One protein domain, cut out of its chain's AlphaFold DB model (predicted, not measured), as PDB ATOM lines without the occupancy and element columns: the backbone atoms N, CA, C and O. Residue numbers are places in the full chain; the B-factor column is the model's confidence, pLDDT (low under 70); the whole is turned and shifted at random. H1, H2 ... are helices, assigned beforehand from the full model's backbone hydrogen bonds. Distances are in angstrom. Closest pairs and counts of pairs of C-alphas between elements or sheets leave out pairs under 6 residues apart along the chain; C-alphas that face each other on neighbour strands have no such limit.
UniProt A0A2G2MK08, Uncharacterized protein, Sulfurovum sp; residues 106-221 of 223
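What this domain is: This is residues 106 to 221 of the 223 residues of an uncharacterized protein of Sulfurovum sp (UniProt A0A2G2MK08). Two layers of helices pack together: H3, H1 and H2 make a row with H1 in the middle, and H4 and H7 lie side by side, running opposite ways, over it. H5 stands at one end of the longest axis with the small H6 beyond it, and the long link between H3 and H4 lies toward the other end. The printed part has 116 residues with seven named helices, H1 to H7 in order, and no named strand; the class is all helix. It is compact, with a radius of gyration of the C-alphas of 14.1 A and spans of 45 by 31 by 23 A.

How they stand to each other: H1, residues 107 to 120, and H2, residues 129 to 140, are the two hubs, touching three helices each. They form a helical hairpin, opposite ways at a steep tilt of 41 degrees; their closest C-alphas, of Val 118 and Asp 131, are 5.9 A apart. H3, residues 147 to 157, touches H1, the same way at a steep tilt of 44 degrees, with the C-alphas of Ala 112 and Leu 150 closest at 4.8 A. H4, residues 173 to 186, touches H1 with residues 179 to 183 alone; the closest C-alphas, of Leu 119 and Lys 183, are 6.5 A apart. H5, residues 189 to 196, touches residues 129 to 133 of H2, about perpendicular at 88 degrees, with the C-alphas of Gly 129 and Ala 192 closest at 3.8 A. H6, residues 203 to 206, touches no helix but is near H5; the closest C-alphas, of Lys 193 and Leu 206, are 6.5 A apart. H7, residues 211 to 219, touches H4, opposite ways at a shallow tilt of 9 degrees, with the C-alphas of Ile 184 and Lys 211 closest at 5.9 A. H7 also touches residues 136 to 139 of H2, with the C-alphas of Val 139 and Leu 217 closest at 6.4 A. Among the pairs that are apart are H2 and H4, and H3 and H7. In H1, H2, H3, H4, H5 and H7 every O i to N i+4 pair is within hydrogen-bond range; H6 is too short for such a pair.

Where its parts are: H1 begins at C-alpha 107 (-19.128, -25.707, 114.700) and is 19.9 A long. H2 measures 16.7 A, H3 15.3 A and H4 20.5 A, which begins at C-alpha 173 (-13.723, -24.572, 131.477). H7 measures 12.5 A and ends at C-alpha 219 (-20.647, -31.233, 133.170).

The domain as a whole: The two C-alphas farthest apart, of Glu 168 and Lys 201, are 45.8 A apart. The printed part has no cut. The link from H3 to H4, residues 158 to 172, is long. Mean pLDDT of the printed part is 90.6; residues 122 to 125, 161 to 165 and 167 are under 70.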
ATOM      1  N   THR A 106     -17.078 -22.419 111.676       96.00
ATOM      2  CA  THR A 106     -16.937 -23.786 112.193       96.00
ATOM      3  C   THR A 106     -17.885 -24.040 113.371       96.00
ATOM      4  O   THR A 106     -18.255 -23.120 114.108       96.00
ATOM      5  N   LEU A 107     -18.251 -25.310 113.591       96.56
ATOM      6  CA  LEU A 107     -19.128 -25.707 114.700       96.56
ATOM      7  C   LEU A 107     -18.640 -25.220 116.082       96.56
ATOM      8  O   LEU A 107     -19.478 -24.695 116.810       96.56
ATOM      9  N   PRO A 108     -17.340 -25.291 116.446       96.94
ATOM     10  CA  PRO A 108     -16.845 -24.733 117.712       96.94
ATOM     11  C   PRO A 108     -17.132 -23.238 117.903       96.94
ATOM     12  O   PRO A 108     -17.482 -22.809 119.003       96.94
ATOM     13  N   ASN A 109     -17.037 -22.436 116.836       95.00
ATOM     14  CA  ASN A 109     -17.300 -20.995 116.911       95.00
ATOM     15  C   ASN A 109     -18.787 -20.660 116.897       95.00
ATOM     16  O   ASN A 109     -19.209 -19.698 117.546       95.00
ATOM     17  N   LEU A 110     -19.592 -21.437 116.166       95.38
ATOM     18  CA  LEU A 110     -21.049 -21.345 116.249       95.38
ATOM     19  C   LEU A 110     -21.523 -21.711 117.657       95.38
ATOM     20  O   LEU A 110     -22.376 -21.018 118.211       95.38
ATOM     21  N   TYR A 111     -20.921 -22.738 118.262       97.25
ATOM     22  CA  TYR A 111     -21.221 -23.143 119.627       97.25
ATOM     23  C   TYR A 111     -20.887 -22.035 120.632       97.25
ATOM     24  O   TYR A 111     -21.740 -21.673 121.438       97.25
ATOM     25  N   ALA A 112     -19.703 -21.421 120.525       95.31
ATOM     26  CA  ALA A 112     -19.332 -20.256 121.329       95.31
ATOM     27  C   ALA A 112     -20.366 -19.118 121.211       95.31
ATOM     28  O   ALA A 112     -20.825 -18.585 122.217       95.31
ATOM     29  N   GLY A 113     -20.830 -18.800 119.997       92.62
ATOM     30  CA  GLY A 113     -21.896 -17.808 119.804       92.62
ATOM     31  C   GLY A 113     -23.222 -18.188 120.478       92.62
ATOM     32  O   GLY A 113     -23.912 -17.329 121.027       92.62
ATOM     33  N   LYS A 114     -23.586 -19.475 120.476       94.88
ATOM     34  CA  LYS A 114     -24.792 -19.971 121.160       94.88
ATOM     35  C   LYS A 114     -24.659 -19.921 122.678       94.88
ATOM     36  O   LYS A 114     -25.608 -19.520 123.343       94.88
ATOM     37  N   LEU A 115     -23.491 -20.255 123.220       96.19
ATOM     38  CA  LEU A 115     -23.213 -20.159 124.655       96.19
ATOM     39  C   LEU A 115     -23.253 -18.713 125.147       96.19
ATOM     40  O   LEU A 115     -23.878 -18.442 126.168       96.19
ATOM     41  N   HIS A 116     -22.677 -17.775 124.392       92.81
ATOM     42  CA  HIS A 116     -22.798 -16.345 124.688       92.81
ATOM     43  C   HIS A 116     -24.272 -15.914 124.758       92.81
ATOM     44  O   HIS A 116     -24.694 -15.293 125.732       92.81
ATOM     45  N   ALA A 117     -25.098 -16.353 123.801       91.06
ATOM     46  CA  ALA A 117     -26.533 -16.084 123.819       91.06
ATOM     47  C   ALA A 117     -27.269 -16.723 125.012       91.06
ATOM     48  O   ALA A 117     -28.149 -16.086 125.588       91.06
ATOM     49  N   VAL A 118     -26.916 -17.948 125.411       93.56
ATOM     50  CA  VAL A 118     -27.477 -18.592 126.612       93.56
ATOM     51  C   VAL A 118     -27.160 -17.775 127.869       93.56
ATOM     52  O   VAL A 118     -28.031 -17.585 128.717       93.56
ATOM     53  N   LEU A 119     -25.932 -17.271 127.981       92.12
ATOM     54  CA  LEU A 119     -25.442 -16.586 129.174       92.12
ATOM     55  C   LEU A 119     -25.951 -15.141 129.280       92.12
ATOM     56  O   LEU A 119     -26.546 -14.772 130.298       92.12
ATOM     57  N   PHE A 120     -25.787 -14.348 128.223       87.19
ATOM     58  CA  PHE A 120     -25.830 -12.882 128.313       87.19
ATOM     59  C   PHE A 120     -27.010 -12.230 127.594       87.19
ATOM     60  O   PHE A 120     -27.230 -11.025 127.686       87.19
ATOM     61  N   ARG A 121     -27.847 -13.006 126.899       80.38
ATOM     62  CA  ARG A 121     -29.029 -12.439 126.242       80.38
ATOM     63  C   ARG A 121     -30.068 -12.020 127.281       80.38
ATOM     64  O   ARG A 121     -30.696 -12.864 127.924       80.38
ATOM     65  N   ASN A 122     -30.262 -10.711 127.412       67.00
ATOM     66  CA  ASN A 122     -31.239 -10.125 128.321       67.00
ATOM     67  C   ASN A 122     -32.640 -10.165 127.718       67.00
ATOM     68  O   ASN A 122     -33.002  -9.372 126.853       67.00
ATOM     69  N   TRP A 123     -33.459 -11.080 128.222       62.94
ATOM     70  CA  TRP A 123     -34.883 -11.100 127.938       62.94
ATOM     71  C   TRP A 123     -35.633 -10.562 129.148       62.94
ATOM     72  O   TRP A 123     -35.566 -11.154 130.221       62.94
ATOM     73  N   ARG A 124     -36.370  -9.454 128.990       60.16
ATOM     74  CA  ARG A 124     -37.120  -8.862 130.114       60.16
ATOM     75  C   ARG A 124     -38.103  -9.852 130.748       60.16
ATOM     76  O   ARG A 124     -38.173  -9.944 131.964       60.16
ATOM     77  N   THR A 125     -38.871 -10.576 129.934       64.50
ATOM     78  CA  THR A 125     -39.969 -11.438 130.422       64.50
ATOM     79  C   THR A 125     -40.044 -12.815 129.758       64.50
ATOM     80  O   THR A 125     -40.775 -13.685 130.237       64.50
ATOM     81  N   ARG A 126     -39.309 -13.031 128.659       78.12
ATOM     82  CA  ARG A 126     -39.383 -14.240 127.825       78.12
ATOM     83  C   ARG A 126     -38.189 -15.155 128.075       78.12
ATOM     84  O   ARG A 126     -37.068 -14.686 128.173       78.12
ATOM     85  N   VAL A 127     -38.399 -16.465 128.083       86.31
ATOM     86  CA  VAL A 127     -37.293 -17.426 127.989       86.31
ATOM     87  C   VAL A 127     -37.146 -17.864 126.539       86.31
ATOM     88  O   VAL A 127     -38.129 -18.208 125.885       86.31
ATOM     89  N   LYS A 128     -35.919 -17.841 126.015       89.88
ATOM     90  CA  LYS A 128     -35.619 -18.328 124.666       89.88
ATOM     91  C   LYS A 128     -35.175 -19.784 124.721       89.88
ATOM     92  O   LYS A 128     -33.985 -20.080 124.742       89.88
ATOM     93  N   GLY A 129     -36.142 -20.695 124.757       93.44
ATOM     94  CA  GLY A 129     -35.887 -22.132 124.851       93.44
ATOM     95  C   GLY A 129     -35.048 -22.697 123.706       93.44
ATOM     96  O   GLY A 129     -34.257 -23.606 123.927       93.44
ATOM     97  N   ARG A 130     -35.129 -22.124 122.498       93.88
ATOM     98  CA  ARG A 130     -34.299 -22.564 121.357       93.88
ATOM     99  C   ARG A 130     -32.792 -22.453 121.600       93.88
ATOM    100  O   ARG A 130     -32.054 -23.301 121.116       93.88
ATOM    101  N   ASP A 131     -32.340 -21.459 122.370       94.62
ATOM    102  CA  ASP A 131     -30.915 -21.330 122.702       94.62
ATOM    103  C   ASP A 131     -30.464 -22.518 123.601       94.62
ATOM    104  O   ASP A 131     -29.356 -23.033 123.444       94.62
ATOM    105  N   TRP A 132     -31.352 -23.035 124.463       96.38
ATOM    106  CA  TRP A 132     -31.122 -24.237 125.285       96.38
ATOM    107  C   TRP A 132     -31.227 -25.546 124.497       96.38
ATOM    108  O   TRP A 132     -30.477 -26.485 124.767       96.38
ATOM    109  N   TYR A 133     -32.111 -25.596 123.498       96.69
ATOM    110  CA  TYR A 133     -32.200 -26.727 122.573       96.69
ATOM    111  C   TYR A 133     -30.902 -26.897 121.776       96.69
ATOM    112  O   TYR A 133     -30.368 -28.000 121.666       96.69
ATOM    113  N   ASP A 134     -30.345 -25.790 121.275       96.69
ATOM    114  CA  ASP A 134     -29.051 -25.810 120.596       96.69
ATOM    115  C   ASP A 134     -27.928 -26.236 121.554       96.69
ATOM    116  O   ASP A 134     -27.093 -27.058 121.183       96.69
ATOM    117  N   PHE A 135     -27.913 -25.731 122.795       97.94
ATOM    118  CA  PHE A 135     -26.937 -26.152 123.809       97.94
ATOM    119  C   PHE A 135     -26.938 -27.675 124.015       97.94
ATOM    120  O   PHE A 135     -25.880 -28.303 123.932       97.94
ATOM    121  N   GLU A 136     -28.113 -28.279 124.209       97.62
ATOM    122  CA  GLU A 136     -28.266 -29.735 124.299       97.62
ATOM    123  C   GLU A 136     -27.737 -30.443 123.044       97.62
ATOM    124  O   GLU A 136     -27.008 -31.434 123.152       97.62
ATOM    125  N   TRP A 137     -28.061 -29.930 121.853       97.56
ATOM    126  CA  TRP A 137     -27.610 -30.496 120.581       97.56
ATOM    127  C   TRP A 137     -26.080 -30.521 120.457       97.56
ATOM    128  O   TRP A 137     -25.518 -31.548 120.066       97.56
ATOM    129  N   TYR A 138     -25.396 -29.431 120.828       98.50
ATOM    130  CA  TYR A 138     -23.932 -29.351 120.780       98.50
ATOM    131  C   TYR A 138     -23.274 -30.332 121.756       98.50
ATOM    132  O   TYR A 138     -22.356 -31.055 121.360       98.50
ATOM    133  N   VAL A 139     -23.777 -30.413 122.996       98.25
ATOM    134  CA  VAL A 139     -23.256 -31.348 124.010       98.25
ATOM    135  C   VAL A 139     -23.461 -32.798 123.574       98.25
ATOM    136  O   VAL A 139     -22.521 -33.588 123.616       98.25
ATOM    137  N   LYS A 140     -24.656 -33.161 123.084       97.06
ATOM    138  CA  LYS A 140     -24.939 -34.528 122.605       97.06
ATOM    139  C   LYS A 140     -24.060 -34.951 121.428       97.06
ATOM    140  O   LYS A 140     -23.816 -36.142 121.259       97.06
ATOM    141  N   ARG A 141     -23.590 -34.000 120.617       98.00
ATOM    142  CA  ARG A 141     -22.669 -34.259 119.501       98.00
ATOM    143  C   ARG A 141     -21.190 -34.217 119.887       98.00
ATOM    144  O   ARG A 141     -20.357 -34.432 119.012       98.00
ATOM    145  N   GLY A 142     -20.857 -33.944 121.150       97.81
ATOM    146  CA  GLY A 142     -19.468 -33.859 121.607       97.81
ATOM    147  C   GLY A 142     -18.679 -32.748 120.912       97.81
ATOM    148  O   GLY A 142     -17.473 -32.875 120.708       97.81
ATOM    149  N   ILE A 143     -19.357 -31.675 120.485       98.19
ATOM    150  CA  ILE A 143     -18.681 -30.551 119.838       98.19
ATOM    151  C   ILE A 143     -17.885 -29.788 120.892       98.19
ATOM    152  O   ILE A 143     -18.434 -29.342 121.900       98.19
ATOM    153  N   LYS A 144     -16.592 -29.611 120.623       97.81
ATOM    154  CA  LYS A 144     -15.697 -28.801 121.446       97.81
ATOM    155  C   LYS A 144     -16.037 -27.323 121.305       97.81
ATOM    156  O   LYS A 144     -16.174 -26.834 120.181       97.81
ATOM    157  N   VAL A 145     -16.186 -26.613 122.418       96.12
ATOM    158  CA  VAL A 145     -16.359 -25.154 122.398       96.12
ATOM    159  C   VAL A 145     -15.017 -24.468 122.148       96.12
ATOM    160  O   VAL A 145     -14.009 -24.826 122.744       96.12
ATOM    161  N   ASN A 146     -15.007 -23.436 121.301       95.56
ATOM    162  CA  ASN A 146     -13.865 -22.528 121.226       95.56
ATOM    163  C   ASN A 146     -13.964 -21.476 122.349       95.56
ATOM    164  O   ASN A 146     -14.722 -20.510 122.227       95.56
ATOM    165  N   LEU A 147     -13.227 -21.682 123.447       94.62
ATOM    166  CA  LEU A 147     -13.221 -20.778 124.605       94.62
ATOM    167  C   LEU A 147     -12.644 -19.395 124.292       94.62
ATOM    168  O   LEU A 147     -13.191 -18.405 124.772       94.62
ATOM    169  N   GLU A 148     -11.594 -19.321 123.469       92.75
ATOM    170  CA  GLU A 148     -10.992 -18.046 123.058       92.75
ATOM    171  C   GLU A 148     -12.036 -17.190 122.333       92.75
ATOM    172  O   GLU A 148     -12.291 -16.049 122.713       92.75
ATOM    173  N   HIS A 149     -12.747 -17.784 121.369       92.88
ATOM    174  CA  HIS A 149     -13.793 -17.075 120.629       92.88
ATOM    175  C   HIS A 149     -14.996 -16.688 121.500       92.88
ATOM    176  O   HIS A 149     -15.626 -15.654 121.279       92.88
ATOM    177  N   LEU A 150     -15.349 -17.512 122.494       93.62
ATOM    178  CA  LEU A 150     -16.398 -17.165 123.456       93.62
ATOM    179  C   LEU A 150     -15.987 -15.953 124.302       93.62
ATOM    180  O   LEU A 150     -16.781 -15.023 124.442       93.62
ATOM    181  N   GLN A 151     -14.758 -15.941 124.823       91.75
ATOM    182  CA  GLN A 151     -14.235 -14.820 125.599       91.75
ATOM    183  C   GLN A 151     -14.221 -13.527 124.781       91.75
ATOM    184  O   GLN A 151     -14.658 -12.492 125.275       91.75
ATOM    185  N   GLU A 152     -13.789 -13.576 123.522       89.25
ATOM    186  CA  GLU A 152     -13.791 -12.394 122.656       89.25
ATOM    187  C   GLU A 152     -15.188 -11.827 122.460       89.25
ATOM    188  O   GLU A 152     -15.392 -10.625 122.599       89.25
ATOM    189  N   ARG A 153     -16.185 -12.688 122.240       87.31
ATOM    190  CA  ARG A 153     -17.580 -12.239 122.170       87.31
ATOM    191  C   ARG A 153     -18.038 -11.566 123.460       87.31
ATOM    192  O   ARG A 153     -18.731 -10.559 123.381       87.31
ATOM    193  N   MET A 154     -17.657 -12.102 124.622       88.56
ATOM    194  CA  MET A 154     -17.975 -11.498 125.924       88.56
ATOM    195  C   MET A 154     -17.310 -10.127 126.090       88.56
ATOM    196  O   MET A 154     -17.925  -9.201 126.611       88.56
ATOM    197  N   GLN A 155     -16.062  -9.979 125.639       86.50
ATOM    198  CA  GLN A 155     -15.336  -8.706 125.673       86.50
ATOM    199  C   GLN A 155     -15.988  -7.665 124.771       86.50
ATOM    200  O   GLN A 155     -16.218  -6.534 125.191       86.50
ATOM    201  N   GLU A 156     -16.343  -8.057 123.555       81.44
ATOM    202  CA  GLU A 156     -16.975  -7.160 122.595       81.44
ATOM    203  C   GLU A 156     -18.392  -6.738 122.988       81.44
ATOM    204  O   GLU A 156     -18.812  -5.636 122.638       81.44
ATOM    205  N   SER A 157     -19.142  -7.597 123.684       79.50
ATOM    206  CA  SER A 157     -20.471  -7.255 124.197       79.50
ATOM    207  C   SER A 157     -20.431  -6.463 125.507       79.50
ATOM    208  O   SER A 157     -21.469  -5.968 125.937       79.50
ATOM    209  N   GLY A 158     -19.255  -6.319 126.130       82.69
ATOM    210  CA  GLY A 158     -19.091  -5.676 127.436       82.69
ATOM    211  C   GLY A 158     -19.515  -6.546 128.624       82.69
ATOM    212  O   GLY A 158     -19.536  -6.057 129.748       82.69
ATOM    213  N   ASP A 159     -19.822  -7.827 128.393       82.12
ATOM    214  CA  ASP A 159     -20.139  -8.804 129.447       82.12
ATOM    215  C   ASP A 159     -18.870  -9.344 130.142       82.12
ATOM    216  O   ASP A 159     -18.939 -10.025 131.168       82.12
ATOM    217  N   TRP A 160     -17.693  -9.050 129.579       77.94
ATOM    218  CA  TRP A 160     -16.385  -9.283 130.191       77.94
ATOM    219  C   TRP A 160     -15.911  -8.038 130.947       77.94
ATOM    220  O   TRP A 160     -15.981  -6.931 130.421       77.94
ATOM    221  N   GLY A 161     -15.361  -8.201 132.153       63.41
ATOM    222  CA  GLY A 161     -14.860  -7.072 132.950       63.41
ATOM    223  C   GLY A 161     -15.899  -6.430 133.881       63.41
ATOM    224  O   GLY A 161     -15.533  -5.650 134.758       63.41
ATOM    225  N   SER A 162     -17.190  -6.744 133.726       56.22
ATOM    226  CA  SER A 162     -18.260  -6.244 134.595       56.22
ATOM    227  C   SER A 162     -18.591  -7.256 135.698       56.22
ATOM    228  O   SER A 162     -19.166  -8.315 135.438       56.22
ATOM    229  N   GLY A 163     -18.243  -6.937 136.946       63.28
ATOM    230  CA  GLY A 163     -18.630  -7.699 138.140       63.28
ATOM    231  C   GLY A 163     -17.833  -8.987 138.381       63.28
ATOM    232  O   GLY A 163     -17.111  -9.067 139.369       63.28
ATOM    233  N   ASN A 164     -17.961  -9.984 137.495       59.59
ATOM    234  CA  ASN A 164     -17.492 -11.365 137.725       59.59
ATOM    235  C   ASN A 164     -16.144 -11.719 137.069       59.59
ATOM    236  O   ASN A 164     -15.618 -12.805 137.307       59.59
ATOM    237  N   PHE A 165     -15.591 -10.835 136.237       67.69
ATOM    238  CA  PHE A 165     -14.321 -11.045 135.538       67.69
ATOM    239  C   PHE A 165     -13.472  -9.785 135.631       67.69
ATOM    240  O   PHE A 165     -13.994  -8.691 135.434       67.69
ATOM    241  N   ASN A 166     -12.174  -9.931 135.883       70.62
ATOM    242  CA  ASN A 166     -11.204  -8.861 135.675       70.62
ATOM    243  C   ASN A 166     -10.770  -8.834 134.202       70.62
ATOM    244  O   ASN A 166     -10.822  -9.846 133.503       70.62
ATOM    245  N   SER A 167     -10.297  -7.688 133.710       67.25
ATOM    246  CA  SER A 167      -9.825  -7.552 132.321       67.25
ATOM    247  C   SER A 167      -8.671  -8.498 131.969       67.25
ATOM    248  O   SER A 167      -8.505  -8.840 130.803       67.25
ATOM    249  N   GLU A 168      -7.905  -8.935 132.970       71.62
ATOM    250  CA  GLU A 168      -6.768  -9.858 132.834       71.62
ATOM    251  C   GLU A 168      -7.156 -11.338 132.982       71.62
ATOM    252  O   GLU A 168      -6.326 -12.221 132.765       71.62
ATOM    253  N   ASP A 169      -8.404 -11.636 133.353       81.44
ATOM    254  CA  ASP A 169      -8.841 -13.020 133.483       81.44
ATOM    255  C   ASP A 169      -8.857 -13.735 132.121       81.44
ATOM    256  O   ASP A 169      -9.098 -13.145 131.068       81.44
ATOM    257  N   THR A 170      -8.659 -15.052 132.156       89.25
ATOM    258  CA  THR A 170      -8.967 -15.951 131.035       89.25
ATOM    259  C   THR A 170     -10.206 -16.776 131.369       89.25
ATOM    260  O   THR A 170     -10.402 -17.183 132.524       89.25
ATOM    261  N   LEU A 171     -11.059 -17.012 130.373       92.44
ATOM    262  CA  LEU A 171     -12.211 -17.898 130.474       92.44
ATOM    263  C   LEU A 171     -11.734 -19.354 130.456       92.44
ATOM    264  O   LEU A 171     -11.314 -19.868 129.423       92.44
ATOM    265  N   THR A 172     -11.816 -20.020 131.607       95.25
ATOM    266  CA  THR A 172     -11.512 -21.452 131.739       95.25
ATOM    267  C   THR A 172     -12.779 -22.300 131.637       95.25
ATOM    268  O   THR A 172     -13.901 -21.786 131.737       95.25
ATOM    269  N   GLU A 173     -12.612 -23.614 131.481       96.31
ATOM    270  CA  GLU A 173     -13.723 -24.572 131.477       96.31
ATOM    271  C   GLU A 173     -14.554 -24.477 132.762       96.31
ATOM    272  O   GLU A 173     -15.784 -24.451 132.721       96.31
ATOM    273  N   GLU A 174     -13.889 -24.381 133.915       95.50
ATOM    274  CA  GLU A 174     -14.519 -24.305 135.233       95.50
ATOM    275  C   GLU A 174     -15.339 -23.026 135.374       95.50
ATOM    276  O   GLU A 174     -16.483 -23.077 135.832       95.50
ATOM    277  N   LYS A 175     -14.785 -21.889 134.930       93.94
ATOM    278  CA  LYS A 175     -15.481 -20.597 134.939       93.94
ATOM    279  C   LYS A 175     -16.721 -20.639 134.045       93.94
ATOM    280  O   LYS A 175     -17.796 -20.224 134.476       93.94
ATOM    281  N   LEU A 176     -16.611 -21.202 132.838       96.31
ATOM    282  CA  LEU A 176     -17.765 -21.362 131.950       96.31
ATOM    283  C   LEU A 176     -18.841 -22.263 132.571       96.31
ATOM    284  O   LEU A 176     -20.026 -21.921 132.550       96.31
ATOM    285  N   LYS A 177     -18.445 -23.402 133.149       97.81
ATOM    286  CA  LYS A 177     -19.380 -24.316 133.818       97.81
ATOM    287  C   LYS A 177     -20.081 -23.639 134.996       97.81
ATOM    288  O   LYS A 177     -21.284 -23.834 135.164       97.81
ATOM    289  N   ALA A 178     -19.371 -22.831 135.784       95.94
ATOM    290  CA  ALA A 178     -19.958 -22.064 136.880       95.94
ATOM    291  C   ALA A 178     -21.018 -21.070 136.374       95.94
ATOM    292  O   ALA A 178     -22.165 -21.135 136.821       95.94
ATOM    293  N   LEU A 179     -20.683 -20.255 135.367       94.50
ATOM    294  CA  LEU A 179     -21.620 -19.307 134.748       94.50
ATOM    295  C   LEU A 179     -22.889 -19.992 134.220       94.50
ATOM    296  O   LEU A 179     -24.007 -19.523 134.440       94.50
ATOM    297  N   LEU A 180     -22.734 -21.124 133.528       97.25
ATOM    298  CA  LEU A 180     -23.871 -21.883 133.011       97.25
ATOM    299  C   LEU A 180     -24.748 -22.409 134.147       97.25
ATOM    300  O   LEU A 180     -25.968 -22.286 134.072       97.25
ATOM    301  N   LYS A 181     -24.157 -22.951 135.218       97.75
ATOM    302  CA  LYS A 181     -24.908 -23.450 136.381       97.75
ATOM    303  C   LYS A 181     -25.693 -22.334 137.071       97.75
ATOM    304  O   LYS A 181     -26.855 -22.549 137.421       97.75
ATOM    305  N   GLU A 182     -25.114 -21.145 137.212       94.81
ATOM    306  CA  GLU A 182     -25.817 -19.960 137.718       94.81
ATOM    307  C   GLU A 182     -26.995 -19.575 136.817       94.81
ATOM    308  O   GLU A 182     -28.120 -19.396 137.296       94.81
ATOM    309  N   LYS A 183     -26.780 -19.545 135.496       93.75
ATOM    310  CA  LYS A 183     -27.848 -19.258 134.535       93.75
ATOM    311  C   LYS A 183     -28.967 -20.302 134.593       93.75
ATOM    312  O   LYS A 183     -30.140 -19.942 134.629       93.75
ATOM    313  N   ILE A 184     -28.627 -21.587 134.678       96.44
ATOM    314  CA  ILE A 184     -29.587 -22.694 134.795       96.44
ATOM    315  C   ILE A 184     -30.408 -22.584 136.086       96.44
ATOM    316  O   ILE A 184     -31.610 -22.852 136.081       96.44
ATOM    317  N   ASN A 185     -29.804 -22.158 137.201       95.75
ATOM    318  CA  ASN A 185     -30.526 -22.001 138.466       95.75
ATOM    319  C   ASN A 185     -31.669 -20.979 138.367       95.75
ATOM    320  O   ASN A 185     -32.694 -21.154 139.029       95.75
ATOM    321  N   THR A 186     -31.535 -19.969 137.507       92.38
ATOM    322  CA  THR A 186     -32.561 -18.936 137.274       92.38
ATOM    323  C   THR A 186     -33.489 -19.240 136.092       92.38
ATOM    324  O   THR A 186     -34.482 -18.542 135.899       92.38
ATOM    325  N   LEU A 187     -33.219 -20.303 135.327       92.94
ATOM    326  CA  LEU A 187     -34.006 -20.689 134.157       92.94
ATOM    327  C   LEU A 187     -35.415 -21.168 134.539       92.94
ATOM    328  O   LEU A 187     -35.579 -22.087 135.346       92.94
ATOM    329  N   ASP A 188     -36.428 -20.596 133.895       94.56
ATOM    330  CA  ASP A 188     -37.790 -21.128 133.884       94.56
ATOM    331  C   ASP A 188     -37.905 -22.183 132.770       94.56
ATOM    332  O   ASP A 188     -37.941 -21.865 131.577       94.56
ATOM    333  N   ILE A 189     -37.877 -23.455 133.179       96.06
ATOM    334  CA  ILE A 189     -37.858 -24.617 132.282       96.06
ATOM    335  C   ILE A 189     -39.159 -24.732 131.491       96.06
ATOM    336  O   ILE A 189     -39.117 -25.062 130.307       96.06
ATOM    337  N   GLU A 190     -40.302 -24.433 132.105       95.44
ATOM    338  CA  GLU A 190     -41.596 -24.589 131.442       95.44
ATOM    339  C   GLU A 190     -41.746 -23.557 130.322       95.44
ATOM    340  O   GLU A 190     -42.053 -23.920 129.188       95.44
ATOM    341  N   LYS A 191     -41.342 -22.303 130.563       94.25
ATOM    342  CA  LYS A 191     -41.264 -21.299 129.487       94.25
ATOM    343  C   LYS A 191     -40.257 -21.660 128.396       94.25
ATOM    344  O   LYS A 191     -40.470 -21.332 127.228       94.25
ATOM    345  N   ALA A 192     -39.149 -22.318 128.745       94.44
ATOM    346  CA  ALA A 192     -38.199 -22.806 127.747       94.44
ATOM    347  C   ALA A 192     -38.838 -23.880 126.849       94.44
ATOM    348  O   ALA A 192     -38.718 -23.801 125.627       94.44
ATOM    349  N   LYS A 193     -39.561 -24.845 127.433       95.88
ATOM    350  CA  LYS A 193     -40.301 -25.869 126.680       95.88
ATOM    351  C   LYS A 193     -41.371 -25.241 125.789       95.88
ATOM    352  O   LYS A 193     -41.477 -25.607 124.620       95.88
ATOM    353  N   GLU A 194     -42.113 -24.259 126.301       94.50
ATOM    354  CA  GLU A 194     -43.136 -23.535 125.539       94.50
ATOM    355  C   GLU A 194     -42.576 -22.850 124.282       94.50
ATOM    356  O   GLU A 194     -43.207 -22.915 123.226       94.50
ATOM    357  N   ASP A 195     -41.381 -22.247 124.358       93.75
ATOM    358  CA  ASP A 195     -40.718 -21.631 123.194       93.75
ATOM    359  C   ASP A 195     -40.322 -22.662 122.124       93.75
ATOM    360  O   ASP A 195     -40.233 -22.306 120.951       93.75
ATOM    361  N   VAL A 196     -40.083 -23.925 122.498       94.88
ATOM    362  CA  VAL A 196     -39.535 -24.964 121.602       94.88
ATOM    363  C   VAL A 196     -40.599 -25.918 121.067       94.88
ATOM    364  O   VAL A 196     -40.496 -26.357 119.923       94.88
ATOM    365  N   GLN A 197     -41.644 -26.219 121.843       94.25
ATOM    366  CA  GLN A 197     -42.626 -27.268 121.529       94.25
ATOM    367  C   GLN A 197     -43.354 -27.094 120.187       94.25
ATOM    368  O   GLN A 197     -43.907 -28.055 119.659       94.25
ATOM    369  N   VAL A 198     -43.388 -25.874 119.644       92.19
ATOM    370  CA  VAL A 198     -44.013 -25.566 118.348       92.19
ATOM    371  C   VAL A 198     -43.125 -25.936 117.155       92.19
ATOM    372  O   VAL A 198     -43.611 -25.987 116.029       92.19
ATOM    373  N   PHE A 199     -41.833 -26.183 117.390       91.69
ATOM    374  CA  PHE A 199     -40.833 -26.481 116.360       91.69
ATOM    375  C   PHE A 199     -40.433 -27.960 116.306       91.69
ATOM    376  O   PHE A 199     -39.839 -28.393 115.319       91.69
ATOM    377  N   VAL A 200     -40.737 -28.739 117.346       90.06
ATOM    378  CA  VAL A 200     -40.397 -30.166 117.422       90.06
ATOM    379  C   VAL A 200     -41.595 -31.028 117.038       90.06
ATOM    380  O   VAL A 200     -42.724 -30.770 117.450       90.06
ATOM    381  N   LYS A 201     -41.350 -32.066 116.231       89.38
ATOM    382  CA  LYS A 201     -42.400 -32.995 115.785       89.38
ATOM    383  C   LYS A 201     -42.877 -33.892 116.927       89.38
ATOM    384  O   LYS A 201     -44.074 -34.090 117.097       89.38
ATOM    385  N   ASP A 202     -41.928 -34.431 117.683       91.38
ATOM    386  CA  ASP A 202     -42.174 -35.206 118.890       91.38
ATOM    387  C   ASP A 202     -41.864 -34.328 120.101       91.38
ATOM    388  O   ASP A 202     -40.729 -33.889 120.272       91.38
ATOM    389  N   LYS A 203     -42.881 -34.033 120.913       92.31
ATOM    390  CA  LYS A 203     -42.735 -33.172 122.094       92.31
ATOM    391  C   LYS A 203     -42.080 -33.893 123.267       92.31
ATOM    392  O   LYS A 203     -41.499 -33.217 124.111       92.31
ATOM    393  N   SER A 204     -42.115 -35.228 123.285       92.12
ATOM    394  CA  SER A 204     -41.542 -36.033 124.370       92.12
ATOM    395  C   SER A 204     -40.028 -35.858 124.505       92.12
ATOM    396  O   SER A 204     -39.454 -36.058 125.573       92.12
ATOM    397  N   VAL A 205     -39.363 -35.381 123.443       90.12
ATOM    398  CA  VAL A 205     -37.936 -35.026 123.482       90.12
ATOM    399  C   VAL A 205     -37.626 -33.954 124.534       90.12
ATOM    400  O   VAL A 205     -36.481 -33.846 124.965       90.12
ATOM    401  N   LEU A 206     -38.631 -33.176 124.952       94.75
ATOM    402  CA  LEU A 206     -38.512 -32.127 125.961       94.75
ATOM    403  C   LEU A 206     -38.852 -32.616 127.378       94.75
ATOM    404  O   LEU A 206     -38.641 -31.870 128.332       94.75
ATOM    405  N   ASP A 207     -39.344 -33.845 127.557       93.50
ATOM    406  CA  ASP A 207     -39.816 -34.338 128.862       93.50
ATOM    407  C   ASP A 207     -38.682 -34.416 129.893       93.50
ATOM    408  O   ASP A 207     -38.880 -34.144 131.077       93.50
ATOM    409  N   PHE A 208     -37.463 -34.707 129.430       92.44
ATOM    410  CA  PHE A 208     -36.264 -34.760 130.271       92.44
ATOM    411  C   PHE A 208     -35.724 -33.383 130.668       92.44
ATOM    412  O   PHE A 208     -34.826 -33.296 131.514       92.44
ATOM    413  N   TRP A 209     -36.240 -32.298 130.082       97.62
ATOM    414  CA  TRP A 209     -35.756 -30.960 130.392       97.62
ATOM    415  C   TRP A 209     -36.075 -30.596 131.836       97.62
ATOM    416  O   TRP A 209     -37.228 -30.485 132.253       97.62
ATOM    417  N   SER A 210     -35.004 -30.373 132.586       98.12
ATOM    418  CA  SER A 210     -34.994 -29.952 133.979       98.12
ATOM    419  C   SER A 210     -33.695 -29.197 134.254       98.12
ATOM    420  O   SER A 210     -32.734 -29.281 133.484       98.12
ATOM    421  N   LYS A 211     -33.632 -28.467 135.372       98.25
ATOM    422  CA  LYS A 211     -32.392 -27.789 135.777       98.25
ATOM    423  C   LYS A 211     -31.253 -28.785 135.989       98.25
ATOM    424  O   LYS A 211     -30.137 -28.527 135.552       98.25
ATOM    425  N   ASP A 212     -31.535 -29.931 136.600       98.38
ATOM    426  CA  ASP A 212     -30.520 -30.956 136.853       98.38
ATOM    427  C   ASP A 212     -30.039 -31.614 135.561       98.38
ATOM    428  O   ASP A 212     -28.843 -31.858 135.403       98.38
ATOM    429  N   TYR A 213     -30.934 -31.794 134.586       98.25
ATOM    430  CA  TYR A 213     -30.548 -32.240 133.252       98.25
ATOM    431  C   TYR A 213     -29.587 -31.259 132.571       98.25
ATOM    432  O   TYR A 213     -28.539 -31.666 132.073       98.25
ATOM    433  N   PHE A 214     -29.880 -29.957 132.595       98.44
ATOM    434  CA  PHE A 214     -28.971 -28.974 132.003       98.44
ATOM    435  C   PHE A 214     -27.643 -28.864 132.758       98.44
ATOM    436  O   PHE A 214     -26.607 -28.707 132.118       98.44
ATOM    437  N   LYS A 215     -27.630 -29.028 134.088       98.56
ATOM    438  CA  LYS A 215     -26.381 -29.109 134.867       98.56
ATOM    439  C   LYS A 215     -25.546 -30.326 134.464       98.56
ATOM    440  O   LYS A 215     -24.342 -30.191 134.268       98.56
ATOM    441  N   LEU A 216     -26.187 -31.481 134.266       98.44
ATOM    442  CA  LEU A 216     -25.531 -32.679 133.740       98.44
ATOM    443  C   LEU A 216     -24.931 -32.426 132.349       98.44
ATOM    444  O   LEU A 216     -23.808 -32.851 132.084       98.44
ATOM    445  N   LEU A 217     -25.651 -31.733 131.462       98.31
ATOM    446  CA  LEU A 217     -25.125 -31.352 130.148       98.31
ATOM    447  C   LEU A 217     -23.915 -30.419 130.267       98.31
ATOM    448  O   LEU A 217     -22.925 -30.634 129.573       98.31
ATOM    449  N   THR A 218     -23.955 -29.437 131.173       98.44
ATOM    450  CA  THR A 218     -22.812 -28.558 131.472       98.44
ATOM    451  C   THR A 218     -21.582 -29.355 131.904       98.44
ATOM    452  O   THR A 218     -20.474 -29.078 131.447       98.44
ATOM    453  N   ASP A 219     -21.758 -30.388 132.726       98.19
ATOM    454  CA  ASP A 219     -20.647 -31.233 133.170       98.19
ATOM    455  C   ASP A 219     -20.089 -32.133 132.052       98.19
ATOM    456  O   ASP A 219     -18.907 -32.473 132.080       98.19
ATOM    457  N   ARG A 220     -20.904 -32.457 131.037       97.94
ATOM    458  CA  ARG A 220     -20.535 -33.273 129.863       97.94
ATOM    459  C   ARG A 220     -20.014 -32.474 128.665       97.94
ATOM    460  O   ARG A 220     -19.754 -33.063 127.615       97.94
ATOM    461  N   MET A 221     -19.882 -31.154 128.788       98.06
ATOM    462  CA  MET A 221     -19.307 -30.322 127.730       98.06
ATOM    463  C   MET A 221     -17.898 -30.789 127.351       98.06
ATOM    464  O   MET A 221     -17.129 -31.237 128.201       98.06
TER     465      MET A 221